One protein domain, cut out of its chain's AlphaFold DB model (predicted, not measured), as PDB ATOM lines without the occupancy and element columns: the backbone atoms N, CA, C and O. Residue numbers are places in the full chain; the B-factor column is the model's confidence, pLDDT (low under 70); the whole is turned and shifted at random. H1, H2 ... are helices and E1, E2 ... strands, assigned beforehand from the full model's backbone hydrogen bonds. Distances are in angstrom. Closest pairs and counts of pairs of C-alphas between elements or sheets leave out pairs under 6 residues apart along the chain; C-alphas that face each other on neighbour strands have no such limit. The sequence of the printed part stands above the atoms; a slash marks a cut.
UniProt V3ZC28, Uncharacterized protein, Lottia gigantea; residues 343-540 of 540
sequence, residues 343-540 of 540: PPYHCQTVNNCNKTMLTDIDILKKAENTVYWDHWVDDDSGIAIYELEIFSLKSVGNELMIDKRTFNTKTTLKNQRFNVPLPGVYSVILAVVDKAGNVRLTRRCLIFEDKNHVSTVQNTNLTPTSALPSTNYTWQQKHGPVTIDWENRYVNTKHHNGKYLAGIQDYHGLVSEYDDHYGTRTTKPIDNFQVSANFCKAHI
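What this domain is: This is residues 343 to 540 of the 540 residues of an uncharacterized protein of Lottia gigantea (UniProt V3ZC28). Little regular structure: a twisted four-stranded sheet, E3-E2-E5-E6, and the small pair E1-E4 make a body at one end, while an arm of loops within residues 449 to 492 and the tail to 540 make the length. Of 198 residues, 68 are in named elements, mostly strand, in the order H1, E1 to E6, H2; both sheets are antiparallel. It is loose, radius of gyration of the C-alphas 22.5 A, spans 76 by 34 by 33 A.

How they stand to each other: H1, residues 347 to 351, is not on the large sheet. E1, 368 to 372, is antiparallel to E4, 415 to 419 (N 369 to O 418, 2.9 A). E2, 383 to 396, and E3, 399 to 411, form a hairpin (N 388 to O 409, 2.9 A). E5, 424 to 434, is antiparallel to E2 (N 389 to O 429, 2.9 A) and forms a hairpin with E6, 439 to 448 (N 428 to O 444, 2.8 A). H2, 493 to 497, only grazes the sheet.

Where its parts are: H1 begins at C-alpha 347 (-52.839, -3.359, -25.749). E2 is 36.4 A long. H2 ends at C-alpha 497 (-26.639, -31.762, -21.522).

The domain as a whole: The printed part has no cut. Links H1 to E1 and E6 to H2 are long. Residues 479 and 528 to 540 have pLDDT under 70.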
ATOM      1  N   PRO A 343     -55.637  -4.458 -12.372       95.50
ATOM      2  CA  PRO A 343     -54.227  -4.454 -12.734       95.50
ATOM      3  C   PRO A 343     -53.989  -3.860 -14.121       95.50
ATOM      4  O   PRO A 343     -54.831  -4.063 -15.006       95.50
ATOM      5  N   PRO A 344     -52.783  -3.316 -14.367       97.00
ATOM      6  CA  PRO A 344     -52.352  -2.921 -15.696       97.00
ATOM      7  C   PRO A 344     -52.574  -4.002 -16.749       97.00
ATOM      8  O   PRO A 344     -52.477  -5.213 -16.492       97.00
ATOM      9  N   TYR A 345     -52.783  -3.550 -17.978       96.31
ATOM     10  CA  TYR A 345     -52.889  -4.406 -19.145       96.31
ATOM     11  C   TYR A 345     -52.030  -3.876 -20.291       96.31
ATOM     12  O   TYR A 345     -51.596  -2.724 -20.311       96.31
ATOM     13  N   HIS A 346     -51.768  -4.738 -21.267       96.25
ATOM     14  CA  HIS A 346     -51.075  -4.356 -22.490       96.25
ATOM     15  C   HIS A 346     -52.054  -4.359 -23.666       96.25
ATOM     16  O   HIS A 346     -52.962  -5.184 -23.726       96.25
ATOM     17  N   CYS A 347     -51.874  -3.474 -24.649       93.69
ATOM     18  CA  CYS A 347     -52.839  -3.359 -25.749       93.69
ATOM     19  C   CYS A 347     -53.027  -4.643 -26.580       93.69
ATOM     20  O   CYS A 347     -54.045  -4.793 -27.252       93.69
ATOM     21  N   GLN A 348     -52.069  -5.573 -26.545       91.25
ATOM     22  CA  GLN A 348     -52.133  -6.838 -27.282       91.25
ATOM     23  C   GLN A 348     -53.226  -7.766 -26.733       91.25
ATOM     24  O   GLN A 348     -53.891  -8.432 -27.517       91.25
ATOM     25  N   THR A 349     -53.467  -7.776 -25.419       89.31
ATOM     26  CA  THR A 349     -54.487  -8.644 -24.798       89.31
ATOM     27  C   THR A 349     -55.895  -8.090 -24.909       89.31
ATOM     28  O   THR A 349     -56.848  -8.861 -24.897       89.31
ATOM     29  N   VAL A 350     -56.037  -6.771 -25.038       87.75
ATOM     30  CA  VAL A 350     -57.353  -6.111 -25.064       87.75
ATOM     31  C   VAL A 350     -57.794  -5.762 -26.486       87.75
ATOM     32  O   VAL A 350     -58.931  -6.028 -26.858       87.75
ATOM     33  N   ASN A 351     -56.890  -5.218 -27.305       88.06
ATOM     34  CA  ASN A 351     -57.206  -4.672 -28.631       88.06
ATOM     35  C   ASN A 351     -56.440  -5.358 -29.776       88.06
ATOM     36  O   ASN A 351     -56.511  -4.896 -30.913       88.06
ATOM     37  N   ASN A 352     -55.676  -6.419 -29.485       85.06
ATOM     38  CA  ASN A 352     -54.838  -7.140 -30.450       85.06
ATOM     39  C   ASN A 352     -53.920  -6.214 -31.277       85.06
ATOM     40  O   ASN A 352     -53.817  -6.320 -32.499       85.06
ATOM     41  N   CYS A 353     -53.292  -5.244 -30.607       89.69
ATOM     42  CA  CYS A 353     -52.369  -4.307 -31.246       89.69
ATOM     43  C   CYS A 353     -51.074  -5.005 -31.719       89.69
ATOM     44  O   CYS A 353     -50.583  -5.933 -31.080       89.69
ATOM     45  N   ASN A 354     -50.435  -4.471 -32.767       86.44
ATOM     46  CA  ASN A 354     -49.130  -4.944 -33.266       86.44
ATOM     47  C   ASN A 354     -47.941  -4.388 -32.450       86.44
ATOM     48  O   ASN A 354     -46.955  -3.908 -33.015       86.44
ATOM     49  N   LYS A 355     -48.054  -4.362 -31.121       89.31
ATOM     50  CA  LYS A 355     -47.000  -3.897 -30.206       89.31
ATOM     51  C   LYS A 355     -46.575  -5.052 -29.310       89.31
ATOM     52  O   LYS A 355     -47.381  -5.924 -29.012       89.31
ATOM     53  N   THR A 356     -45.317  -5.052 -28.891       86.81
ATOM     54  CA  THR A 356     -44.738  -6.118 -28.067       86.81
ATOM     55  C   THR A 356     -44.758  -5.728 -26.592       86.81
ATOM     56  O   THR A 356     -44.153  -4.720 -26.221       86.81
ATOM     57  N   MET A 357     -45.386  -6.564 -25.759       92.19
ATOM     58  CA  MET A 357     -45.414  -6.419 -24.292       92.19
ATOM     59  C   MET A 357     -44.020  -6.287 -23.681       92.19
ATOM     60  O   MET A 357     -43.789  -5.494 -22.771       92.19
ATOM     61  N   LEU A 358     -43.112  -7.105 -24.200       92.75
ATOM     62  CA  LEU A 358     -41.707  -7.214 -23.867       92.75
ATOM     63  C   LEU A 358     -41.010  -7.635 -25.160       92.75
ATOM     64  O   LEU A 358     -41.599  -8.376 -25.945       92.75
ATOM     65  N   THR A 359     -39.802  -7.133 -25.416       88.25
ATOM     66  CA  THR A 359     -39.066  -7.467 -26.647       88.25
ATOM     67  C   THR A 359     -38.980  -8.980 -26.807       88.25
ATOM     68  O   THR A 359     -38.561  -9.663 -25.873       88.25
ATOM     69  N   ASP A 360     -39.344  -9.481 -27.984       82.62
ATOM     70  CA  ASP A 360     -39.185 -10.892 -28.316       82.62
ATOM     71  C   ASP A 360     -37.684 -11.180 -28.464       82.62
ATOM     72  O   ASP A 360     -37.026 -10.759 -29.419       82.62
ATOM     73  N   ILE A 361     -37.116 -11.818 -27.442       83.31
ATOM     74  CA  ILE A 361     -35.697 -12.154 -27.355       83.31
ATOM     75  C   ILE A 361     -35.618 -13.670 -27.253       83.31
ATOM     76  O   ILE A 361     -35.715 -14.205 -26.160       83.31
ATOM     77  N   ASP A 362     -35.420 -14.356 -28.376       86.69
ATOM     78  CA  ASP A 362     -35.323 -15.821 -28.373       86.69
ATOM     79  C   ASP A 362     -33.884 -16.318 -28.166       86.69
ATOM     80  O   ASP A 362     -33.628 -17.281 -27.442       86.69
ATOM     81  N   ILE A 363     -32.921 -15.688 -28.852       88.06
ATOM     82  CA  ILE A 363     -31.530 -16.150 -28.927       88.06
ATOM     83  C   ILE A 363     -30.574 -14.966 -28.800       88.06
ATOM     84  O   ILE A 363     -30.612 -14.018 -29.586       88.06
ATOM     85  N   LEU A 364     -29.656 -15.058 -27.840       89.38
ATOM     86  CA  LEU A 364     -28.613 -14.077 -27.574       89.38
ATOM     87  C   LEU A 364     -27.236 -14.630 -27.938       89.38
ATOM     88  O   LEU A 364     -26.882 -15.744 -27.562       89.38
ATOM     89  N   LYS A 365     -26.431 -13.805 -28.621       88.56
ATOM     90  CA  LYS A 365     -25.023 -14.104 -28.962       88.56
ATOM     91  C   LYS A 365     -24.007 -13.325 -28.128       88.56
ATOM     92  O   LYS A 365     -22.810 -13.588 -28.189       88.56
ATOM     93  N   LYS A 366     -24.470 -12.315 -27.394       91.06
ATOM     94  CA  LYS A 366     -23.655 -11.456 -26.531       91.06
ATOM     95  C   LYS A 366     -24.228 -11.503 -25.125       91.06
ATOM     96  O   LYS A 366     -25.430 -11.691 -24.971       91.06
ATOM     97  N   ALA A 367     -23.367 -11.330 -24.131       90.06
ATOM     98  CA  ALA A 367     -23.772 -11.330 -22.731       90.06
ATOM     99  C   ALA A 367     -24.569 -10.057 -22.376       90.06
ATOM    100  O   ALA A 367     -25.626 -10.138 -21.753       90.06
ATOM    101  N   GLU A 368     -24.113  -8.892 -22.846       93.69
ATOM    102  CA  GLU A 368     -24.785  -7.605 -22.638       93.69
ATOM    103  C   GLU A 368     -25.850  -7.347 -23.708       93.69
ATOM    104  O   GLU A 368     -25.562  -7.379 -24.907       93.69
ATOM    105  N   ASN A 369     -27.078  -7.069 -23.267       92.56
ATOM    106  CA  ASN A 369     -28.234  -6.840 -24.131       92.56
ATOM    107  C   ASN A 369     -29.137  -5.741 -23.571       92.56
ATOM    108  O   ASN A 369     -28.993  -5.298 -22.432       92.56
ATOM    109  N   THR A 370     -30.079  -5.284 -24.393       93.94
ATOM    110  CA  THR A 370     -31.115  -4.325 -23.992       93.94
ATOM    111  C   THR A 370     -32.478  -4.916 -24.295       93.94
ATOM    112  O   THR A 370     -32.685  -5.444 -25.384       93.94
ATOM    113  N   VAL A 371     -33.398  -4.808 -23.343       94.25
ATOM    114  CA  VAL A 371     -34.806  -5.159 -23.516       94.25
ATOM    115  C   VAL A 371     -35.659  -3.893 -23.474       94.25
ATOM    116  O   VAL A 371     -35.322  -2.929 -22.784       94.25
ATOM    117  N   TYR A 372     -36.752  -3.904 -24.227       95.38
ATOM    118  CA  TYR A 372     -37.722  -2.822 -24.354       95.38
ATOM    119  C   TYR A 372     -39.132  -3.344 -24.079       95.38
ATOM    120  O   TYR A 372     -39.441  -4.503 -24.368       95.38
ATOM    121  N   TRP A 373     -39.990  -2.469 -23.571       95.25
ATOM    122  CA  TRP A 373     -41.419  -2.706 -23.374       95.25
ATOM    123  C   TRP A 373     -42.175  -1.394 -23.565       95.25
ATOM    124  O   TRP A 373     -41.659  -0.319 -23.264       95.25
ATOM    125  N   ASP A 374     -43.398  -1.450 -24.078       93.25
ATOM    126  CA  ASP A 374     -44.213  -0.253 -24.288       93.25
ATOM    127  C   ASP A 374     -45.705  -0.613 -24.306       93.25
ATOM    128  O   ASP A 374     -46.042  -1.783 -24.224       93.25
ATOM    129  N   HIS A 375     -46.592   0.379 -24.416       94.56
ATOM    130  CA  HIS A 375     -48.050   0.211 -24.556       94.56
ATOM    131  C   HIS A 375     -48.735  -0.560 -23.412       94.56
ATOM    132  O   HIS A 375     -49.803  -1.150 -23.588       94.56
ATOM    133  N   TRP A 376     -48.123  -0.505 -22.230       96.38
ATOM    134  CA  TRP A 376     -48.759  -0.825 -20.960       96.38
ATOM    135  C   TRP A 376     -49.627   0.341 -20.506       96.38
ATOM    136  O   TRP A 376     -49.193   1.496 -20.548       96.38
ATOM    137  N   VAL A 377     -50.850   0.026 -20.102       95.44
ATOM    138  CA  VAL A 377     -51.880   0.990 -19.729       95.44
ATOM    139  C   VAL A 377     -52.505   0.557 -18.414       95.44
ATOM    140  O   VAL A 377     -52.697  -0.631 -18.158       95.44
ATOM    141  N   ASP A 378     -52.799   1.553 -17.596       96.38
ATOM    142  CA  ASP A 378     -53.728   1.458 -16.487       96.38
ATOM    143  C   ASP A 378     -54.625   2.696 -16.578       96.38
ATOM    144  O   ASP A 378     -54.107   3.818 -16.633       96.38
ATOM    145  N   ASP A 379     -55.934   2.486 -16.715       93.50
ATOM    146  CA  ASP A 379     -56.888   3.550 -17.057       93.50
ATOM    147  C   ASP A 379     -57.152   4.503 -15.880       93.50
ATOM    148  O   ASP A 379     -57.604   5.634 -16.084       93.50
ATOM    149  N   ASP A 380     -56.831   4.075 -14.658       94.81
ATOM    150  CA  ASP A 380     -57.231   4.747 -13.431       94.81
ATOM    151  C   ASP A 380     -56.047   5.341 -12.667       94.81
ATOM    152  O   ASP A 380     -55.803   6.554 -12.728       94.81
ATOM    153  N   SER A 381     -55.310   4.524 -11.915       95.50
ATOM    154  CA  SER A 381     -54.198   5.008 -11.093       95.50
ATOM    155  C   SER A 381     -52.958   5.353 -11.937       95.50
ATOM    156  O   SER A 381     -52.163   6.248 -11.592       95.50
ATOM    157  N   GLY A 382     -52.845   4.731 -13.108       95.88
ATOM    158  CA  GLY A 382     -51.732   4.832 -14.034       95.88
ATOM    159  C   GLY A 382     -50.526   4.014 -13.574       95.88
ATOM    160  O   GLY A 382     -50.376   3.668 -12.403       95.88
ATOM    161  N   ILE A 383     -49.593   3.766 -14.494       97.12
ATOM    162  CA  ILE A 383     -48.372   3.008 -14.191       97.12
ATOM    163  C   ILE A 383     -47.473   3.783 -13.217       97.12
ATOM    164  O   ILE A 383     -47.184   4.965 -13.432       97.12
ATOM    165  N   ALA A 384     -47.006   3.108 -12.166       96.12
ATOM    166  CA  ALA A 384     -46.030   3.640 -11.222       96.12
ATOM    167  C   ALA A 384     -44.605   3.250 -11.612       96.12
ATOM    168  O   ALA A 384     -43.741   4.117 -11.751       96.12
ATOM    169  N   ILE A 385     -44.350   1.949 -11.772       97.50
ATOM    170  CA  ILE A 385     -42.999   1.422 -11.967       97.50
ATOM    171  C   ILE A 385     -43.011   0.085 -12.711       97.50
ATOM    172  O   ILE A 385     -44.001  -0.646 -12.718       97.50
ATOM    173  N   TYR A 386     -41.876  -0.234 -13.323       97.94
ATOM    174  CA  TYR A 386     -41.576  -1.525 -13.918       97.94
ATOM    175  C   TYR A 386     -40.502  -2.231 -13.092       97.94
ATOM    176  O   TYR A 386     -39.479  -1.623 -12.765       97.94
ATOM    177  N   GLU A 387     -40.696  -3.511 -12.795       97.88
ATOM    178  CA  GLU A 387     -39.700  -4.357 -12.133       97.88
ATOM    179  C   GLU A 387     -39.275  -5.468 -13.092       97.88
ATOM    180  O   GLU A 387     -40.103  -6.247 -13.557       97.88
ATOM    181  N   LEU A 388     -37.989  -5.517 -13.438       97.38
ATOM    182  CA  LEU A 388     -37.450  -6.497 -14.379       97.38
ATOM    183  C   LEU A 388     -36.562  -7.485 -13.635       97.38
ATOM    184  O   LEU A 388     -35.525  -7.101 -13.092       97.38
ATOM    185  N   GLU A 389     -36.919  -8.762 -13.697       96.62
ATOM    186  CA  GLU A 389     -36.163  -9.860 -13.111       96.62
ATOM    187  C   GLU A 389     -35.751 -10.864 -14.189       96.62
ATOM    188  O   GLU A 389     -36.549 -11.249 -15.040       96.62
ATOM    189  N   ILE A 390     -34.495 -11.315 -14.159       96.56
ATOM    190  CA  ILE A 390     -33.998 -12.328 -15.098       96.56
ATOM    191  C   ILE A 390     -33.443 -13.504 -14.322       96.56
ATOM    192  O   ILE A 390     -32.521 -13.356 -13.513       96.56
ATOM    193  N   PHE A 391     -33.968 -14.686 -14.608       96.88
ATOM    194  CA  PHE A 391     -33.593 -15.930 -13.958       96.88
ATOM    195  C   PHE A 391     -32.867 -16.850 -14.926       96.88
ATOM    196  O   PHE A 391     -33.329 -17.038 -16.048       96.88
ATOM    197  N   SER A 392     -31.766 -17.460 -14.493       96.75
ATOM    198  CA  SER A 392     -31.226 -18.635 -15.175       96.75
ATOM    199  C   SER A 392     -32.117 -19.840 -14.892       96.75
ATOM    200  O   SER A 392     -32.642 -19.979 -13.783       96.75
ATOM    201  N   LEU A 393     -32.264 -20.721 -15.875       96.44
ATOM    202  CA  LEU A 393     -33.019 -21.960 -15.743       96.44
ATOM    203  C   LEU A 393     -32.083 -23.164 -15.640       96.44
ATOM    204  O   LEU A 393     -30.995 -23.177 -16.219       96.44
ATOM    205  N   LYS A 394     -32.527 -24.195 -14.924       95.12
ATOM    206  CA  LYS A 394     -31.840 -25.486 -14.824       95.12
ATOM    207  C   LYS A 394     -32.756 -26.624 -15.241       95.12
ATOM    208  O   LYS A 394     -33.963 -26.572 -15.025       95.12
ATOM    209  N   SER A 395     -32.152 -27.679 -15.773       93.38
ATOM    210  CA  SER A 395     -32.845 -28.924 -16.091       93.38
ATOM    211  C   SER A 395     -33.226 -29.675 -14.814       93.38
ATOM    212  O   SER A 395     -32.352 -30.031 -14.023       93.38
ATOM    213  N   VAL A 396     -34.509 -29.995 -14.661       92.31
ATOM    214  CA  VAL A 396     -35.045 -30.885 -13.623       92.31
ATOM    215  C   VAL A 396     -36.002 -31.867 -14.294       92.31
ATOM    216  O   VAL A 396     -37.037 -31.482 -14.828       92.31
ATOM    217  N   GLY A 397     -35.649 -33.156 -14.315       87.75
ATOM    218  CA  GLY A 397     -36.418 -34.134 -15.089       87.75
ATOM    219  C   GLY A 397     -36.433 -33.757 -16.573       87.75
ATOM    220  O   GLY A 397     -35.365 -33.621 -17.170       87.75
ATOM    221  N   ASN A 398     -37.618 -33.585 -17.159       86.31
ATOM    222  CA  ASN A 398     -37.805 -33.222 -18.572       86.31
ATOM    223  C   ASN A 398     -38.189 -31.751 -18.788       86.31
ATOM    224  O   ASN A 398     -38.553 -31.381 -19.901       86.31
ATOM    225  N   GLU A 399     -38.076 -30.923 -17.753       93.62
ATOM    226  CA  GLU A 399     -38.429 -29.509 -17.801       93.62
ATOM    227  C   GLU A 399     -37.272 -28.629 -17.327       93.62
ATOM    228  O   GLU A 399     -36.318 -29.071 -16.678       93.62
ATOM    229  N   LEU A 400     -37.367 -27.353 -17.671       95.81
ATOM    230  CA  LEU A 400     -36.524 -26.282 -17.182       95.81
ATOM    231  C   LEU A 400     -37.277 -25.521 -16.095       95.81
ATOM    232  O   LEU A 400     -38.371 -25.005 -16.316       95.81
ATOM    233  N   MET A 401     -36.650 -25.416 -14.930       95.62
ATOM    234  CA  MET A 401     -37.173 -24.680 -13.784       95.62
ATOM    235  C   MET A 401     -36.271 -23.492 -13.472       95.62
ATOM    236  O   MET A 401     -35.073 -23.512 -13.768       95.62
ATOM    237  N   ILE A 402     -36.834 -22.468 -12.832       95.38
ATOM    238  CA  ILE A 402     -36.058 -21.339 -12.313       95.38
ATOM    239  C   ILE A 402     -34.979 -21.844 -11.349       95.38
ATOM    240  O   ILE A 402     -35.248 -22.643 -10.452       95.38
ATOM    241  N   ASP A 403     -33.749 -21.368 -11.542       95.12
ATOM    242  CA  ASP A 403     -32.617 -21.666 -10.669       95.12
ATOM    243  C   ASP A 403     -32.198 -20.449  -9.847       95.12
ATOM    244  O   ASP A 403     -32.399 -20.412  -8.634       95.12
ATOM    245  N   LYS A 404     -31.611 -19.440 -10.499       95.00
ATOM    246  CA  LYS A 404     -31.023 -18.281  -9.820       95.00
ATOM    247  C   LYS A 404     -31.450 -16.995 -10.489       95.00
ATOM    248  O   LYS A 404     -31.434 -16.881 -11.712       95.00
ATOM    249  N   ARG A 405     -31.762 -15.990  -9.674       96.44
ATOM    250  CA  ARG A 405     -31.934 -14.620 -10.150       96.44
ATOM    251  C   ARG A 405     -30.564 -14.056 -10.518       96.44
ATOM    252  O   ARG A 405     -29.673 -13.985  -9.678       96.44
ATOM    253  N   THR A 406     -30.405 -13.680 -11.777       95.62
ATOM    254  CA  THR A 406     -29.155 -13.146 -12.340       95.62
ATOM    255  C   THR A 406     -29.193 -11.636 -12.533       95.62
ATOM    256  O   THR A 406     -28.147 -10.995 -12.538       95.62
ATOM    257  N   PHE A 407     -30.391 -11.061 -12.634       96.25
ATOM    258  CA  PHE A 407     -30.599  -9.626 -12.761       96.25
ATOM    259  C   PHE A 407     -31.903  -9.212 -12.070       96.25
ATOM    260  O   PHE A 407     -32.873  -9.972 -12.071       96.25
ATOM    261  N   ASN A 408     -31.908  -8.016 -11.484       96.69
ATOM    262  CA  ASN A 408     -33.089  -7.361 -10.931       96.69
ATOM    263  C   ASN A 408     -32.922  -5.843 -11.033       96.69
ATOM    264  O   ASN A 408     -31.859  -5.328 -10.682       96.69
ATOM    265  N   THR A 409     -33.959  -5.130 -11.452       97.25
ATOM    266  CA  THR A 409     -34.016  -3.673 -11.333       97.25
ATOM    267  C   THR A 409     -35.451  -3.185 -11.209       97.25
ATOM    268  O   THR A 409     -36.386  -3.867 -11.627       97.25
ATOM    269  N   LYS A 410     -35.604  -1.956 -10.716       97.44
ATOM    270  CA  LYS A 410     -36.852  -1.196 -10.780       97.44
ATOM    271  C   LYS A 410     -36.614   0.095 -11.551       97.44
ATOM    272  O   LYS A 410     -35.606   0.765 -11.332       97.44
ATOM    273  N   THR A 411     -37.512   0.444 -12.464       96.62
ATOM    274  CA  THR A 411     -37.347   1.616 -13.328       96.62
ATOM    275  C   THR A 411     -38.687   2.183 -13.779       96.62
ATOM    276  O   THR A 411     -39.673   1.465 -13.900       96.62
ATOM    277  N   THR A 412     -38.728   3.483 -14.061       95.88
ATOM    278  CA  THR A 412     -39.851   4.136 -14.757       95.88
ATOM    279  C   THR A 412     -39.612   4.233 -16.266       95.88
ATOM    280  O   THR A 412     -40.490   4.655 -17.018       95.88
ATOM    281  N   LEU A 413     -38.418   3.841 -16.724       95.25
ATOM    282  CA  LEU A 413     -38.058   3.811 -18.135       95.25
ATOM    283  C   LEU A 413     -38.689   2.603 -18.836       95.25
ATOM    284  O   LEU A 413     -38.998   1.588 -18.223       95.25
ATOM    285  N   LYS A 414     -38.827   2.719 -20.157       95.06
ATOM    286  CA  LYS A 414     -39.399   1.700 -21.055       95.06
ATOM    287  C   LYS A 414     -38.361   0.740 -21.652       95.06
ATOM    288  O   LYS A 414     -38.599   0.075 -22.658       95.06
ATOM    289  N   ASN A 415     -37.153   0.751 -21.099       95.44
ATOM    290  CA  ASN A 415     -36.054  -0.093 -21.532       95.44
ATOM    291  C   ASN A 415     -35.071  -0.320 -20.392       95.44
ATOM    292  O   ASN A 415     -34.985   0.486 -19.463       95.44
ATOM    293  N   GLN A 416     -34.304  -1.400 -20.506       96.31
ATOM    294  CA  GLN A 416     -33.261  -1.725 -19.552       96.31
ATOM    295  C   GLN A 416     -32.135  -2.524 -20.203       96.31
ATOM    296  O   GLN A 416     -32.370  -3.486 -20.936       96.31
ATOM    297  N   ARG A 417     -30.894  -2.154 -19.869       95.31
ATOM    298  CA  ARG A 417     -29.711  -2.966 -20.167       95.31
ATOM    299  C   ARG A 417     -29.508  -4.027 -19.100       95.31
ATOM    300  O   ARG A 417     -29.620  -3.733 -17.910       95.31
ATOM    301  N   PHE A 418     -29.168  -5.233 -19.528       94.00
ATOM    302  CA  PHE A 418     -28.887  -6.355 -18.645       94.00
ATOM    303  C   PHE A 418     -27.742  -7.205 -19.195       94.00
ATOM    304  O   PHE A 418     -27.389  -7.121 -20.372       94.00
ATOM    305  N   ASN A 419     -27.174  -8.037 -18.325       93.38
ATOM    306  CA  ASN A 419     -26.096  -8.952 -18.665       93.38
ATOM    307  C   ASN A 419     -26.467 -10.380 -18.253       93.38
ATOM    308  O   ASN A 419     -26.866 -10.602 -17.110       93.38
ATOM    309  N   VAL A 420     -26.294 -11.340 -19.159       91.62
ATOM    310  CA  VAL A 420     -26.423 -12.778 -18.879       91.62
ATOM    311  C   VAL A 420     -25.024 -13.403 -18.821       91.62
ATOM    312  O   VAL A 420     -24.328 -13.441 -19.831       91.62
ATOM    313  N   PRO A 421     -24.549 -13.846 -17.642       88.06
ATOM    314  CA  PRO A 421     -23.122 -14.094 -17.437       88.06
ATOM    315  C   PRO A 421     -22.606 -15.404 -18.042       88.06
ATOM    316  O   PRO A 421     -21.406 -15.523 -18.274       88.06
ATOM    317  N   LEU A 422     -23.471 -16.400 -18.257       91.12
ATOM    318  CA  LEU A 422     -23.074 -17.747 -18.672       91.12
ATOM    319  C   LEU A 422     -24.025 -18.289 -19.741       91.12
ATOM    320  O   LEU A 422     -25.224 -18.056 -19.636       91.12
ATOM    321  N   PRO A 423     -23.543 -19.057 -20.731       91.19
ATOM    322  CA  PRO A 423     -24.427 -19.722 -21.679       91.19
ATOM    323  C   PRO A 423     -25.479 -20.584 -20.970       91.19
ATOM    324  O   PRO A 423     -25.158 -21.315 -20.028       91.19
ATOM    325  N   GLY A 424     -26.730 -20.487 -21.406       93.19
ATOM    326  CA  GLY A 424     -27.859 -21.061 -20.683       93.19
ATOM    327  C   GLY A 424     -29.213 -20.626 -21.221       93.19
ATOM    328  O   GLY A 424     -29.306 -19.784 -22.112       93.19
ATOM    329  N   VAL A 425     -30.269 -21.188 -20.636       94.88
ATOM    330  CA  VAL A 425     -31.642 -20.718 -20.850       94.88
ATOM    331  C   VAL A 425     -32.009 -19.761 -19.728       94.88
ATOM    332  O   VAL A 425     -31.698 -20.017 -18.562       94.88
ATOM    333  N   TYR A 426     -32.684 -18.675 -20.079       96.12
ATOM    334  CA  TYR A 426     -33.108 -17.647 -19.146       96.12
ATOM    335  C   TYR A 426     -34.593 -17.335 -19.297       96.12
ATOM    336  O   TYR A 426     -35.160 -17.433 -20.384       96.12
ATOM    337  N   SER A 427     -35.205 -16.920 -18.193       96.00
ATOM    338  CA  SER A 427     -36.555 -16.368 -18.140       96.00
ATOM    339  C   SER A 427     -36.470 -14.900 -17.745       96.00
ATOM    340  O   SER A 427     -36.001 -14.585 -16.651       96.00
ATOM    341  N   VAL A 428     -36.926 -14.020 -18.627       96.00
ATOM    342  CA  VAL A 428     -37.039 -12.574 -18.422       96.00
ATOM    343  C   VAL A 428     -38.473 -12.276 -18.006       96.00
ATOM    344  O   VAL A 428     -39.400 -12.549 -18.762       96.00
ATOM    345  N   ILE A 429     -38.658 -11.741 -16.804       96.44
ATOM    346  CA  ILE A 429     -39.965 -11.451 -16.214       96.44
ATOM    347  C   ILE A 429     -40.054  -9.950 -15.978       96.44
ATOM    348  O   ILE A 429     -39.226  -9.380 -15.270       96.44
ATOM    349  N   LEU A 430     -41.059  -9.316 -16.576       97.31
ATOM    350  CA  LEU A 430     -41.388  -7.916 -16.346       97.31
ATOM    351  C   LEU A 430     -42.669  -7.849 -15.512       97.31
ATOM    352  O   LEU A 430     -43.719  -8.312 -15.955       97.31
ATOM    353  N   ALA A 431     -42.581  -7.254 -14.328       97.75
ATOM    354  CA  ALA A 431     -43.723  -6.848 -13.529       97.75
ATOM    355  C   ALA A 431     -44.049  -5.379 -13.811       97.75
ATOM    356  O   ALA A 431     -43.184  -4.505 -13.743       97.75
ATOM    357  N   VAL A 432     -45.307  -5.113 -14.127       97.88
ATOM    358  CA  VAL A 432     -45.843  -3.780 -14.385       97.88
ATOM    359  C   VAL A 432     -46.744  -3.432 -13.218       97.88
ATOM    360  O   VAL A 432     -47.739  -4.120 -12.993       97.88
ATOM    361  N   VAL A 433     -46.362  -2.403 -12.464       97.81
ATOM    362  CA  VAL A 433     -47.011  -2.027 -11.206       97.81
ATOM    363  C   VAL A 433     -47.668  -0.662 -11.373       97.81
ATOM    364  O   VAL A 433     -47.013   0.299 -11.792       97.81
ATOM    365  N   ASP A 434     -48.959  -0.568 -11.070       97.62
ATOM    366  CA  ASP A 434     -49.686   0.705 -11.055       97.62
ATOM    367  C   ASP A 434     -49.454   1.496  -9.751       97.62
ATOM    368  O   ASP A 434     -48.710   1.071  -8.862       97.62
ATOM    369  N   LYS A 435     -50.062   2.680  -9.621       96.12
ATOM    370  CA  LYS A 435     -49.932   3.499  -8.400       96.12
ATOM    371  C   LYS A 435     -50.753   2.980  -7.222       96.12
ATOM    372  O   LYS A 435     -50.508   3.421  -6.101       96.12
ATOM    373  N   ALA A 436     -51.715   2.094  -7.458       96.88
ATOM    374  CA  ALA A 436     -52.505   1.444  -6.421       96.88
ATOM    375  C   ALA A 436     -51.825   0.193  -5.835       96.88
ATOM    376  O   ALA A 436     -52.225  -0.267  -4.765       96.88
ATOM    377  N   GLY A 437     -50.784  -0.316  -6.498       95.19
ATOM    378  CA  GLY A 437     -50.050  -1.524  -6.137       95.19
ATOM    379  C   GLY A 437     -50.522  -2.786  -6.865       95.19
ATOM    380  O   GLY A 437     -50.082  -3.879  -6.509       95.19
ATOM    381  N   ASN A 438     -51.403  -2.687  -7.867       96.38
ATOM    382  CA  ASN A 438     -51.766  -3.836  -8.690       96.38
ATOM    383  C   ASN A 438     -50.627  -4.183  -9.652       96.38
ATOM    384  O   ASN A 438     -49.949  -3.307 -10.194       96.38
ATOM    385  N   VAL A 439     -50.434  -5.482  -9.882       96.25
ATOM    386  CA  VAL A 439     -49.308  -6.006 -10.657       96.25
ATOM    387  C   VAL A 439     -49.805  -6.867 -11.809       96.25
ATOM    388  O   VAL A 439     -50.649  -7.747 -11.623       96.25
ATOM    389  N   ARG A 440     -49.221  -6.670 -12.993       97.00
ATOM    390  CA  ARG A 440     -49.304  -7.615 -14.111       97.00
ATOM    391  C   ARG A 440     -47.914  -8.095 -14.500       97.00
ATOM    392  O   ARG A 440     -47.005  -7.288 -14.657       97.00
ATOM    393  N   LEU A 441     -47.760  -9.404 -14.669       97.25
ATOM    394  CA  LEU A 441     -46.511 -10.017 -15.114       97.25
ATOM    395  C   LEU A 441     -46.569 -10.325 -16.613       97.25
ATOM    396  O   LEU A 441     -47.618 -10.725 -17.111       97.25
ATOM    397  N   THR A 442     -45.437 -10.206 -17.305       96.06
ATOM    398  CA  THR A 442     -45.197 -10.818 -18.621       96.06
ATOM    399  C   THR A 442     -43.842 -11.519 -18.643       96.06
ATOM    400  O   THR A 442     -42.920 -11.112 -17.929       96.06
ATOM    401  N   ARG A 443     -43.714 -12.577 -19.451       95.62
ATOM    402  CA  ARG A 443     -42.492 -13.383 -19.560       95.62
ATOM    403  C   ARG A 443     -42.011 -13.491 -21.006       95.62
ATOM    404  O   ARG A 443     -42.813 -13.602 -21.931       95.62
ATOM    405  N   ARG A 444     -40.686 -13.496 -21.178       94.88
ATOM    406  CA  ARG A 444     -39.988 -13.954 -22.387       94.88
ATOM    407  C   ARG A 444     -38.867 -14.916 -22.024       94.88
ATOM    408  O   ARG A 444     -38.202 -14.738 -21.001       94.88
ATOM    409  N   CYS A 445     -38.661 -15.939 -22.836       94.38
ATOM    410  CA  CYS A 445     -37.680 -16.985 -22.617       94.38
ATOM    411  C   CYS A 445     -36.602 -16.924 -23.694       94.38
ATOM    412  O   CYS A 445     -36.896 -16.823 -24.875       94.38
ATOM    413  N   LEU A 446     -35.339 -17.023 -23.284       94.12
ATOM    414  CA  LEU A 446     -34.220 -16.869 -24.208       94.12
ATOM    415  C   LEU A 446     -33.146 -17.925 -23.998       94.12
ATOM    416  O   LEU A 446     -32.962 -18.433 -22.891       94.12
ATOM    417  N   ILE A 447     -32.400 -18.217 -25.058       92.88
ATOM    418  CA  ILE A 447     -31.160 -18.991 -25.017       92.88
ATOM    419  C   ILE A 447     -29.997 -18.025 -25.220       92.88
ATOM    420  O   ILE A 447     -29.928 -17.333 -26.231       92.88
ATOM    421  N   PHE A 448     -29.061 -17.993 -24.280       92.81
ATOM    422  CA  PHE A 448     -27.785 -17.318 -24.468       92.81
ATOM    423  C   PHE A 448     -26.707 -18.335 -24.827       92.81
ATOM    424  O   PHE A 448     -26.434 -19.266 -24.068       92.81
ATOM    425  N   GLU A 449     -26.069 -18.126 -25.975       87.25
ATOM    426  CA  GLU A 449     -24.920 -18.901 -26.417       87.25
ATOM    427  C   GLU A 449     -23.872 -17.970 -27.040       87.25
ATOM    428  O   GLU A 449     -24.090 -17.346 -28.076       87.25
ATOM    429  N   ASP A 450     -22.703 -17.880 -26.406       84.50
ATOM    430  CA  ASP A 450     -21.577 -17.061 -26.869       84.50
ATOM    431  C   ASP A 450     -20.773 -17.736 -27.994       84.50
ATOM    432  O   ASP A 450     -20.147 -17.068 -28.821       84.50
ATOM    433  N   LYS A 451     -20.782 -19.074 -28.023       80.88
ATOM    434  CA  LYS A 451     -20.063 -19.915 -28.983       80.88
ATOM    435  C   LYS A 451     -20.910 -21.127 -29.346       80.88
ATOM    436  O   LYS A 451     -21.047 -22.030 -28.524       80.88
ATOM    437  N   ASN A 452     -21.388 -21.175 -30.588       71.62
ATOM    438  CA  ASN A 452     -22.053 -22.358 -31.127       71.62
ATOM    439  C   ASN A 452     -21.003 -23.394 -31.544       71.62
ATOM    440  O   ASN A 452     -20.263 -23.182 -32.507       71.62
ATOM    441  N   HIS A 453     -20.911 -24.493 -30.795       76.81
ATOM    442  CA  HIS A 453     -19.979 -25.581 -31.073       76.81
ATOM    443  C   HIS A 453     -20.727 -26.910 -31.180       76.81
ATOM    444  O   HIS A 453     -21.184 -27.478 -30.187       76.81
ATOM    445  N   VAL A 454     -20.810 -27.417 -32.407       78.81
ATOM    446  CA  VAL A 454     -21.371 -28.732 -32.710       78.81
ATOM    447  C   VAL A 454     -20.232 -29.742 -32.740       78.81
ATOM    448  O   VAL A 454     -19.305 -29.631 -33.538       78.81
ATOM    449  N   SER A 455     -20.299 -30.728 -31.852       79.12
ATOM    450  CA  SER A 455     -19.327 -31.818 -31.771       79.12
ATOM    451  C   SER A 455     -19.812 -33.050 -32.529       79.12
ATOM    452  O   SER A 455     -21.015 -33.279 -32.653       79.12
ATOM    453  N   THR A 456     -18.866 -33.845 -33.032       81.75
ATOM    454  CA  THR A 456     -19.168 -35.159 -33.611       81.75
ATOM    455  C   THR A 456     -19.115 -36.214 -32.513       81.75
ATOM    456  O   THR A 456     -18.093 -36.338 -31.835       81.75
ATOM    457  N   VAL A 457     -20.193 -36.971 -32.336       78.44
ATOM    458  CA  VAL A 457     -20.250 -38.073 -31.371       78.44
ATOM    459  C   VAL A 457     -19.485 -39.273 -31.938       78.44
ATOM    460  O   VAL A 457     -19.651 -39.661 -33.096       78.44
ATOM    461  N   GLN A 458     -18.582 -39.848 -31.143       73.12
ATOM    462  CA  GLN A 458     -17.846 -41.048 -31.547       73.12
ATOM    463  C   GLN A 458     -18.790 -42.261 -31.563       73.12
ATOM    464  O   GLN A 458     -19.696 -42.351 -30.741       73.12
ATOM    465  N   ASN A 459     -18.573 -43.199 -32.491       73.69
ATOM    466  CA  ASN A 459     -19.381 -44.418 -32.687       73.69
ATOM    467  C   ASN A 459     -20.818 -44.218 -33.216       73.69
ATOM    468  O   ASN A 459     -21.591 -45.171 -33.242       73.69
ATOM    469  N   THR A 460     -21.172 -43.024 -33.700       75.94
ATOM    470  CA  THR A 460     -22.386 -42.807 -34.513       75.94
ATOM    471  C   THR A 460     -22.047 -42.839 -36.004       75.94
ATOM    472  O   THR A 460     -21.105 -42.165 -36.440       75.94
ATOM    473  N   ASN A 461     -22.805 -43.588 -36.803       72.94
ATOM    474  CA  ASN A 461     -22.523 -43.778 -38.228       72.94
ATOM    475  C   ASN A 461     -23.229 -42.733 -39.102       72.94
ATOM    476  O   ASN A 461     -24.313 -42.268 -38.773       72.94
ATOM    477  N   LEU A 462     -22.595 -42.371 -40.222       81.44
ATOM    478  CA  LEU A 462     -23.297 -41.766 -41.353       81.44
ATOM    479  C   LEU A 462     -23.819 -42.914 -42.203       81.44
ATOM    480  O   LEU A 462     -23.012 -43.660 -42.760       81.44
ATOM    481  N   THR A 463     -25.133 -43.069 -42.287       81.44
ATOM    482  CA  THR A 463     -25.748 -44.193 -42.999       81.44
ATOM    483  C   THR A 463     -26.401 -43.681 -44.277       81.44
ATOM    484  O   THR A 463     -27.365 -42.927 -44.192       81.44
ATOM    485  N   PRO A 464     -25.926 -44.055 -45.476       83.50
ATOM    486  CA  PRO A 464     -26.583 -43.685 -46.726       83.50
ATOM    487  C   PRO A 464     -27.920 -44.434 -46.868       83.50
ATOM    488  O   PRO A 464     -27.977 -45.518 -47.441       83.50
ATOM    489  N   THR A 465     -29.019 -43.899 -46.337       83.62
ATOM    490  CA  THR A 465     -30.337 -44.564 -46.323       83.62
ATOM    491  C   THR A 465     -30.955 -44.739 -47.710       83.62
ATOM    492  O   THR A 465     -31.853 -45.559 -47.883       83.62
ATOM    493  N   SER A 466     -30.453 -44.028 -48.724       84.06
ATOM    494  CA  SER A 466     -30.805 -44.259 -50.132       84.06
ATOM    495  C   SER A 466     -30.074 -45.450 -50.771       84.06
ATOM    496  O   SER A 466     -30.414 -45.844 -51.890       84.06
ATOM    497  N   ALA A 467     -29.050 -46.002 -50.111       82.69
ATOM    498  CA  ALA A 467     -28.346 -47.201 -50.553       82.69
ATOM    499  C   ALA A 467     -29.095 -48.474 -50.125       82.69
ATOM    500  O   ALA A 467     -29.912 -48.472 -49.208       82.69
ATOM    501  N   LEU A 468     -28.822 -49.585 -50.810       83.62
ATOM    502  CA  LEU A 468     -29.513 -50.848 -50.574       83.62
ATOM    503  C   LEU A 468     -29.136 -51.433 -49.197       83.62
ATOM    504  O   LEU A 468     -27.946 -51.705 -48.978       83.62
ATOM    505  N   PRO A 469     -30.113 -51.730 -48.311       82.94
ATOM    506  CA  PRO A 469     -29.840 -52.349 -47.009       82.94
ATOM    507  C   PRO A 469     -29.082 -53.678 -47.127       82.94
ATOM    508  O   PRO A 469     -28.187 -53.960 -46.335       82.94
ATOM    509  N   SER A 470     -29.361 -54.459 -48.179       84.38
ATOM    510  CA  SER A 470     -28.685 -55.732 -48.485       84.38
ATOM    511  C   SER A 470     -27.190 -55.599 -48.790       84.38
ATOM    512  O   SER A 470     -26.469 -56.591 -48.763       84.38
ATOM    513  N   THR A 471     -26.713 -54.384 -49.065       84.06
ATOM    514  CA  THR A 471     -25.298 -54.086 -49.337       84.06
ATOM    515  C   THR A 471     -24.602 -53.449 -48.139       84.06
ATOM    516  O   THR A 471     -23.517 -52.890 -48.281       84.06
ATOM    517  N   ASN A 472     -25.235 -53.480 -46.963       81.94
ATOM    518  CA  ASN A 472     -24.807 -52.711 -45.797       81.94
ATOM    519  C   ASN A 472     -24.686 -51.206 -46.117       81.94
ATOM    520  O   ASN A 472     -23.730 -50.546 -45.719       81.94
ATOM    521  N   TYR A 473     -25.643 -50.688 -46.900       82.69
ATOM    522  CA  TYR A 473     -25.726 -49.284 -47.319       82.69
ATOM    523  C   TYR A 473     -24.507 -48.764 -48.111       82.69
ATOM    524  O   TYR A 473     -24.209 -47.572 -48.082       82.69
ATOM    525  N   THR A 474     -23.806 -49.638 -48.844       81.06
ATOM    526  CA  THR A 474     -22.618 -49.260 -49.638       81.06
ATOM    527  C   THR A 474     -22.910 -48.996 -51.117       81.06
ATOM    528  O   THR A 474     -22.175 -48.234 -51.745       81.06
ATOM    529  N   TRP A 475     -23.984 -49.564 -51.681       80.75
ATOM    530  CA  TRP A 475     -24.316 -49.434 -53.106       80.75
ATOM    531  C   TRP A 475     -25.745 -48.940 -53.347       80.75
ATOM    532  O   TRP A 475     -26.701 -49.414 -52.732       80.75
ATOM    533  N   GLN A 476     -25.904 -48.026 -54.309       83.50
ATOM    534  CA  GLN A 476     -27.202 -47.537 -54.782       83.50
ATOM    535  C   GLN A 476     -27.454 -48.013 -56.217       83.50
ATOM    536  O   GLN A 476     -26.610 -47.851 -57.093       83.50
ATOM    537  N   GLN A 477     -28.627 -48.601 -56.461       75.31
ATOM    538  CA  GLN A 477     -28.971 -49.206 -57.755       75.31
ATOM    539  C   GLN A 477     -29.571 -48.208 -58.760       75.31
ATOM    540  O   GLN A 477     -29.561 -48.456 -59.963       75.31
ATOM    541  N   LYS A 478     -30.113 -47.080 -58.282       75.12
ATOM    542  CA  LYS A 478     -30.712 -46.028 -59.116       75.12
ATOM    543  C   LYS A 478     -29.824 -44.788 -59.110       75.12
ATOM    544  O   LYS A 478     -29.427 -44.332 -58.043       75.12
ATOM    545  N   HIS A 479     -29.570 -44.207 -60.282       69.88
ATOM    546  CA  HIS A 479     -28.946 -42.890 -60.381       69.88
ATOM    547  C   HIS A 479     -29.895 -41.837 -59.786       69.88
ATOM    548  O   HIS A 479     -30.911 -41.496 -60.385       69.88
ATOM    549  N   GLY A 480     -29.587 -41.367 -58.578       71.44
ATOM    550  CA  GLY A 480     -30.379 -40.394 -57.832       71.44
ATOM    551  C   GLY A 480     -29.566 -39.767 -56.694       71.44
ATOM    552  O   GLY A 480     -28.406 -40.141 -56.500       71.44
ATOM    553  N   PRO A 481     -30.134 -38.792 -55.965       75.88
ATOM    554  CA  PRO A 481     -29.473 -38.202 -54.805       75.88
ATOM    555  C   PRO A 481     -29.205 -39.258 -53.723       75.88
ATOM    556  O   PRO A 481     -29.968 -40.217 -53.571       75.88
ATOM    557  N   VAL A 482     -28.106 -39.063 -52.989       78.25
ATOM    558  CA  VAL A 482     -27.775 -39.868 -51.811       78.25
ATOM    559  C   VAL A 482     -28.392 -39.196 -50.591       78.25
ATOM    560  O   VAL A 482     -28.056 -38.053 -50.281       78.25
ATOM    561  N   THR A 483     -29.274 -39.903 -49.892       78.62
ATOM    562  CA  THR A 483     -29.780 -39.476 -48.585       78.62
ATOM    563  C   THR A 483     -28.891 -40.100 -47.525       78.62
ATOM    564  O   THR A 483     -28.695 -41.313 -47.521       78.62
ATOM    565  N   ILE A 484     -28.317 -39.268 -46.661       79.88
ATOM    566  CA  ILE A 484     -27.477 -39.712 -45.553       79.88
ATOM    567  C   ILE A 484     -28.251 -39.447 -44.278       79.88
ATOM    568  O   ILE A 484     -28.697 -38.329 -44.048       79.88
ATOM    569  N   ASP A 485     -28.388 -40.473 -43.457       79.38
ATOM    570  CA  ASP A 485     -28.823 -40.346 -42.086       79.38
ATOM    571  C   ASP A 485     -27.617 -40.139 -41.166       79.38
ATOM    572  O   ASP A 485     -26.574 -40.786 -41.300       79.38
ATOM    573  N   TRP A 486     -27.759 -39.187 -40.258       77.06
ATOM    574  CA  TRP A 486     -26.742 -38.776 -39.297       77.06
ATOM    575  C   TRP A 486     -27.343 -38.510 -37.928       77.06
ATOM    576  O   TRP A 486     -26.788 -37.720 -37.155       77.06
ATOM    577  N   GLU A 487     -28.483 -39.135 -37.638       75.19
ATOM    578  CA  GLU A 487     -29.120 -39.053 -36.337       75.19
ATOM    579  C   GLU A 487     -28.078 -39.239 -35.217       75.19
ATOM    580  O   GLU A 487     -27.197 -40.100 -35.271       75.19
ATOM    581  N   ASN A 488     -28.129 -38.359 -34.220       72.94
ATOM    582  CA  ASN A 488     -27.229 -38.289 -33.068       72.94
ATOM    583  C   ASN A 488     -25.734 -38.053 -33.364       72.94
ATOM    584  O   ASN A 488     -24.948 -37.962 -32.419       72.94
ATOM    585  N   ARG A 489     -25.304 -37.900 -34.625       78.69
ATOM    586  CA  ARG A 489     -23.880 -37.712 -34.951       78.69
ATOM    587  C   ARG A 489     -23.365 -36.316 -34.648       78.69
ATOM    588  O   ARG A 489     -22.237 -36.178 -34.179       78.69
ATOM    589  N   TYR A 490     -24.158 -35.289 -34.929       81.50
ATOM    590  CA  TYR A 490     -23.772 -33.892 -34.750       81.50
ATOM    591  C   TYR A 490     -24.579 -33.282 -33.610       81.50
ATOM    592  O   TYR A 490     -25.766 -33.006 -33.757       81.50
ATOM    593  N   VAL A 491     -23.930 -33.081 -32.462       78.44
ATOM    594  CA  VAL A 491     -24.597 -32.643 -31.232       78.44
ATOM    595  C   VAL A 491     -23.902 -31.412 -30.666       78.44
ATOM    596  O   VAL A 491     -22.686 -31.403 -30.449       78.44
ATOM    597  N   ASN A 492     -24.686 -30.375 -30.366       82.75
ATOM    598  CA  ASN A 492     -24.257 -29.317 -29.459       82.75
ATOM    599  C   ASN A 492     -24.382 -29.848 -28.021       82.75
ATOM    600  O   ASN A 492     -25.479 -29.969 -27.471       82.75
ATOM    601  N   THR A 493     -23.247 -30.216 -27.428       79.50
ATOM    602  CA  THR A 493     -23.193 -30.871 -26.112       79.50
ATOM    603  C   THR A 493     -23.710 -29.985 -24.988       79.50
ATOM    604  O   THR A 493     -24.304 -30.505 -24.047       79.50
ATOM    605  N   LYS A 494     -23.560 -28.657 -25.087       81.00
ATOM    606  CA  LYS A 494     -24.131 -27.725 -24.104       81.00
ATOM    607  C   LYS A 494     -25.655 -27.746 -24.154       81.00
ATOM    608  O   LYS A 494     -26.289 -27.879 -23.112       81.00
ATOM    609  N   HIS A 495     -26.232 -27.679 -25.354       85.56
ATOM    610  CA  HIS A 495     -27.686 -27.701 -25.535       85.56
ATOM    611  C   HIS A 495     -28.284 -29.034 -25.088       85.56
ATOM    612  O   HIS A 495     -29.311 -29.048 -24.409       85.56
ATOM    613  N   HIS A 496     -27.623 -30.140 -25.444       82.69
ATOM    614  CA  HIS A 496     -28.063 -31.484 -25.089       82.69
ATOM    615  C   HIS A 496     -27.996 -31.723 -23.576       82.69
ATOM    616  O   HIS A 496     -29.015 -32.021 -22.958       82.69
ATOM    617  N   ASN A 497     -26.829 -31.508 -22.954       83.25
ATOM    618  CA  ASN A 497     -26.639 -31.762 -21.522       83.25
ATOM    619  C   ASN A 497     -27.423 -30.774 -20.648       83.25
ATOM    620  O   ASN A 497     -27.932 -31.147 -19.595       83.25
ATOM    621  N   GLY A 498     -27.529 -29.515 -21.081       83.75
ATOM    622  CA  GLY A 498     -28.287 -28.473 -20.387       83.75
ATOM    623  C   GLY A 498     -29.793 -28.501 -20.658       83.75
ATOM    624  O   GLY A 498     -30.513 -27.699 -20.069       83.75
ATOM    625  N   LYS A 499     -30.265 -29.388 -21.545       89.31
ATOM    626  CA  LYS A 499     -31.656 -29.487 -22.014       89.31
ATOM    627  C   LYS A 499     -32.258 -28.147 -22.451       89.31
ATOM    628  O   LYS A 499     -33.390 -27.830 -22.103       89.31
ATOM    629  N   TYR A 500     -31.525 -27.356 -23.240       90.00
ATOM    630  CA  TYR A 500     -31.946 -25.982 -23.571       90.00
ATOM    631  C   TYR A 500     -33.283 -25.897 -24.329       90.00
ATOM    632  O   TYR A 500     -33.949 -24.865 -24.299       90.00
ATOM    633  N   LEU A 501     -33.670 -26.992 -24.985       89.56
ATOM    634  CA  LEU A 501     -34.888 -27.122 -25.784       89.56
ATOM    635  C   LEU A 501     -36.056 -27.780 -25.028       89.56
ATOM    636  O   LEU A 501     -37.127 -27.952 -25.600       89.56
ATOM    637  N   ALA A 502     -35.876 -28.167 -23.761       92.12
ATOM    638  CA  ALA A 502     -36.952 -28.745 -22.955       92.12
ATOM    639  C   ALA A 502     -38.064 -27.719 -22.655       92.12
ATOM    640  O   ALA A 502     -37.860 -26.511 -22.786       92.12
ATOM    641  N   GLY A 503     -39.245 -28.188 -22.244       93.75
ATOM    642  CA  GLY A 503     -40.327 -27.302 -21.799       93.75
ATOM    643  C   GLY A 503     -39.920 -26.503 -20.559       93.75
ATOM    644  O   GLY A 503     -39.098 -26.968 -19.773       93.75
ATOM    645  N   ILE A 504     -40.452 -25.296 -20.394       95.62
ATOM    646  CA  ILE A 504     -40.217 -24.442 -19.224       95.62
ATOM    647  C   ILE A 504     -41.452 -24.498 -18.340       95.62
ATOM    648  O   ILE A 504     -42.566 -24.323 -18.823       95.62
ATOM    649  N   GLN A 505     -41.236 -24.694 -17.043       94.69
ATOM    650  CA  GLN A 505     -42.313 -24.731 -16.067       94.69
ATOM    651  C   GLN A 505     -43.076 -23.395 -15.996       94.69
ATOM    652  O   GLN A 505     -42.509 -22.305 -16.167       94.69
ATOM    653  N   ASP A 506     -44.366 -23.480 -15.681       92.44
ATOM    654  CA  ASP A 506     -45.218 -22.326 -15.406       92.44
ATOM    655  C   ASP A 506     -44.651 -21.444 -14.287       92.44
ATOM    656  O   ASP A 506     -44.103 -21.922 -13.288       92.44
ATOM    657  N   TYR A 507     -44.802 -20.128 -14.449       92.50
ATOM    658  CA  TYR A 507     -44.410 -19.155 -13.434       92.50
ATOM    659  C   TYR A 507     -45.617 -18.743 -12.592       92.50
ATOM    660  O   TYR A 507     -46.649 -18.331 -13.120       92.50
ATOM    661  N   HIS A 508     -45.487 -18.827 -11.269       90.25
ATOM    662  CA  HIS A 508     -46.578 -18.495 -10.358       90.25
ATOM    663  C   HIS A 508     -47.036 -17.035 -10.530       90.25
ATOM    664  O   HIS A 508     -46.220 -16.117 -10.527       90.25
ATOM    665  N   GLY A 509     -48.349 -16.823 -10.661       87.81
ATOM    666  CA  GLY A 509     -48.953 -15.493 -10.820       87.81
ATOM    667  C   GLY A 509     -48.901 -14.913 -12.240       87.81
ATOM    668  O   GLY A 509     -49.468 -13.848 -12.474       87.81
ATOM    669  N   LEU A 510     -48.266 -15.597 -13.198       94.00
ATOM    670  CA  LEU A 510     -48.298 -15.217 -14.609       94.00
ATOM    671  C   LEU A 510     -49.569 -15.763 -15.271       94.00
ATOM    672  O   LEU A 510     -49.892 -16.941 -15.142       94.00
ATOM    673  N   VAL A 511     -50.289 -14.905 -15.992       93.62
ATOM    674  CA  VAL A 511     -51.474 -15.309 -16.762       93.62
ATOM    675  C   VAL A 511     -51.044 -15.672 -18.182       93.62
ATOM    676  O   VAL A 511     -50.194 -14.989 -18.752       93.62
ATOM    677  N   SER A 512     -51.639 -16.723 -18.758       92.62
ATOM    678  CA  SER A 512     -51.225 -17.291 -20.050       92.62
ATOM    679  C   SER A 512     -51.185 -16.270 -21.191       92.62
ATOM    680  O   SER A 512     -50.262 -16.321 -21.995       92.62
ATOM    681  N   GLU A 513     -52.093 -15.288 -21.259       92.81
ATOM    682  CA  GLU A 513     -52.051 -14.318 -22.369       92.81
ATOM    683  C   GLU A 513     -50.829 -13.381 -22.332       92.81
ATOM    684  O   GLU A 513     -50.540 -12.708 -23.320       92.81
ATOM    685  N   TYR A 514     -50.110 -13.337 -21.207       94.69
ATOM    686  CA  TYR A 514     -48.891 -12.550 -21.013       94.69
ATOM    687  C   TYR A 514     -47.621 -13.410 -20.983       94.69
ATOM    688  O   TYR A 514     -46.524 -12.884 -20.753       94.69
ATOM    689  N   ASP A 515     -47.760 -14.718 -21.192       94.00
ATOM    690  CA  ASP A 515     -46.652 -15.659 -21.229       94.00
ATOM    691  C   ASP A 515     -46.042 -15.773 -22.636       94.00
ATOM    692  O   ASP A 515     -46.532 -15.210 -23.620       94.00
ATOM    693  N   ASP A 516     -44.923 -16.481 -22.723       92.62
ATOM    694  CA  ASP A 516     -44.184 -16.670 -23.955       92.62
ATOM    695  C   ASP A 516     -44.738 -17.847 -24.771       92.62
ATOM    696  O   ASP A 516     -44.517 -19.030 -24.466       92.62
ATOM    697  N   HIS A 517     -45.489 -17.499 -25.816       89.12
ATOM    698  CA  HIS A 517     -46.153 -18.426 -26.734       89.12
ATOM    699  C   HIS A 517     -45.784 -18.206 -28.207       89.12
ATOM    700  O   HIS A 517     -46.271 -18.944 -29.066       89.12
ATOM    701  N   TYR A 518     -44.938 -17.220 -28.511       83.50
ATOM    702  CA  TYR A 518     -44.628 -16.802 -29.876       83.50
ATOM    703  C   TYR A 518     -43.123 -16.626 -30.046       83.50
ATOM    704  O   TYR A 518     -42.458 -16.140 -29.144       83.50
ATOM    705  N   GLY A 519     -42.601 -16.978 -31.218       83.88
ATOM    706  CA  GLY A 519     -41.166 -16.929 -31.496       83.88
ATOM    707  C   GLY A 519     -40.544 -18.314 -31.627       83.88
ATOM    708  O   GLY A 519     -41.233 -19.332 -31.725       83.88
ATOM    709  N   THR A 520     -39.218 -18.337 -31.692       83.19
ATOM    710  CA  THR A 520     -38.423 -19.562 -31.844       83.19
ATOM    711  C   THR A 520     -38.108 -20.220 -30.509       83.19
ATOM    712  O   THR A 520     -37.958 -21.443 -30.477       83.19
ATOM    713  N   ARG A 521     -38.067 -19.460 -29.402       89.44
ATOM    714  CA  ARG A 521     -37.946 -20.007 -28.053       89.44
ATOM    715  C   ARG A 521     -39.129 -19.594 -27.188       89.44
ATOM    716  O   ARG A 521     -39.162 -18.509 -26.643       89.44
ATOM    717  N   THR A 522     -40.044 -20.533 -26.975       91.19
ATOM    718  CA  THR A 522     -41.204 -20.341 -26.093       91.19
ATOM    719  C   THR A 522     -41.090 -21.198 -24.835       91.19
ATOM    720  O   THR A 522     -40.105 -21.910 -24.620       91.19
ATOM    721  N   THR A 523     -42.132 -21.173 -24.010       92.56
ATOM    722  CA  THR A 523     -42.298 -22.088 -22.869       92.56
ATOM    723  C   THR A 523     -42.447 -23.552 -23.280       92.56
ATOM    724  O   THR A 523     -42.122 -24.449 -22.502       92.56
ATOM    725  N   LYS A 524     -42.894 -23.827 -24.509       92.44
ATOM    726  CA  LYS A 524     -43.087 -25.195 -24.996       92.44
ATOM    727  C   LYS A 524     -41.746 -25.881 -25.294       92.44
ATOM    728  O   LYS A 524     -40.765 -25.210 -25.639       92.44
ATOM    729  N   PRO A 525     -41.676 -27.217 -25.168       90.00
ATOM    730  CA  PRO A 525     -40.527 -27.963 -25.662       90.00
ATOM    731  C   PRO A 525     -40.372 -27.741 -27.171       90.00
ATOM    732  O   PRO A 525     -41.358 -27.649 -27.901       90.00
ATOM    733  N   ILE A 526     -39.124 -27.642 -27.621       86.88
ATOM    734  CA  ILE A 526     -38.770 -27.583 -29.036       86.88
ATOM    735  C   ILE A 526     -38.267 -28.964 -29.420       86.88
ATOM    736  O   ILE A 526     -37.287 -29.456 -28.852       86.88
ATOM    737  N   ASP A 527     -38.918 -29.571 -30.406       76.56
ATOM    738  CA  ASP A 527     -38.453 -30.829 -30.966       76.56
ATOM    739  C   ASP A 527     -37.072 -30.616 -31.584       76.56
ATOM    740  O   ASP A 527     -36.878 -29.831 -32.518       76.56
ATOM    741  N   ASN A 528     -36.085 -31.325 -31.047       66.25
ATOM    742  CA  ASN A 528     -34.771 -31.393 -31.655       66.25
ATOM    743  C   ASN A 528     -34.866 -32.322 -32.870       66.25
ATOM    744  O   ASN A 528     -34.565 -33.511 -32.769       66.25
ATOM    745  N   PHE A 529     -35.345 -31.800 -34.001       56.34
ATOM    746  CA  PHE A 529     -35.386 -32.528 -35.267       56.34
ATOM    747  C   PHE A 529     -33.953 -32.824 -35.728       56.34
ATOM    748  O   PHE A 529     -33.341 -32.051 -36.462       56.34
ATOM    749  N   GLN A 530     -33.413 -33.969 -35.314       49.78
ATOM    750  CA  GLN A 530     -32.137 -34.512 -35.787       49.78
ATOM    751  C   GLN A 530     -32.273 -35.131 -37.189       49.78
ATOM    752  O   GLN A 530     -31.808 -36.239 -37.443       49.78
ATOM    753  N   VAL A 531     -32.982 -34.459 -38.096       34.03
ATOM    754  CA  VAL A 531     -33.416 -35.068 -39.355       34.03
ATOM    755  C   VAL A 531     -32.341 -34.913 -40.428       34.03
ATOM    756  O   VAL A 531     -31.796 -33.833 -40.665       34.03
ATOM    757  N   SER A 532     -32.072 -36.043 -41.072       35.19
ATOM    758  CA  SER A 532     -31.292 -36.272 -42.283       35.19
ATOM    759  C   SER A 532     -31.539 -35.178 -43.339       35.19
ATOM    760  O   SER A 532     -32.669 -34.975 -43.782       35.19
ATOM    761  N   ALA A 533     -30.500 -34.474 -43.783       33.84
ATOM    762  CA  ALA A 533     -30.577 -33.525 -44.895       33.84
ATOM    763  C   ALA A 533     -30.077 -34.165 -46.199       33.84
ATOM    764  O   ALA A 533     -29.063 -34.860 -46.263       33.84
ATOM    765  N   ASN A 534     -30.810 -33.911 -47.278       31.56
ATOM    766  CA  ASN A 534     -30.395 -34.295 -48.619       31.56
ATOM    767  C   ASN A 534     -29.261 -33.371 -49.077       31.56
ATOM    768  O   ASN A 534     -29.483 -32.182 -49.304       31.56
ATOM    769  N   PHE A 535     -28.055 -33.908 -49.259       32.56
ATOM    770  CA  PHE A 535     -27.001 -33.196 -49.977       32.56
ATOM    771  C   PHE A 535     -27.224 -33.368 -51.485       32.56
ATOM    772  O   PHE A 535     -27.040 -34.452 -52.039       32.56
ATOM    773  N   CYS A 536     -27.615 -32.288 -52.172       28.58
ATOM    774  CA  CYS A 536     -27.526 -32.227 -53.630       28.58
ATOM    775  C   CYS A 536     -26.057 -32.076 -54.049       28.58
ATOM    776  O   CYS A 536     -25.315 -31.248 -53.523       28.58
ATOM    777  N   LYS A 537     -25.654 -32.924 -54.994       30.25
ATOM    778  CA  LYS A 537     -24.295 -33.102 -55.513       30.25
ATOM    779  C   LYS A 537     -23.738 -31.803 -56.120       30.25
ATOM    780  O   LYS A 537     -24.377 -31.218 -56.988       30.25
ATOM    781  N   ALA A 538     -22.510 -31.434 -55.754       23.39
ATOM    782  CA  ALA A 538     -21.629 -30.707 -56.664       23.39
ATOM    783  C   ALA A 538     -21.046 -31.729 -57.652       23.39
ATOM    784  O   ALA A 538     -20.515 -32.764 -57.240       23.39
ATOM    785  N   HIS A 539     -21.212 -31.482 -58.950       26.14
ATOM    786  CA  HIS A 539     -20.504 -32.231 -59.985       26.14
ATOM    787  C   HIS A 539     -19.006 -31.900 -59.907       26.14
ATOM    788  O   HIS A 539     -18.652 -30.734 -59.735       26.14
ATOM    789  N   ILE A 540     -18.166 -32.940 -59.988       33.56
ATOM    790  CA  ILE A 540     -16.731 -32.820 -60.292       33.56
ATOM    791  C   ILE A 540     -16.592 -32.330 -61.729       33.56
ATOM    792  O   ILE A 540     -17.351 -32.866 -62.575       33.56
TER     793      ILE A 540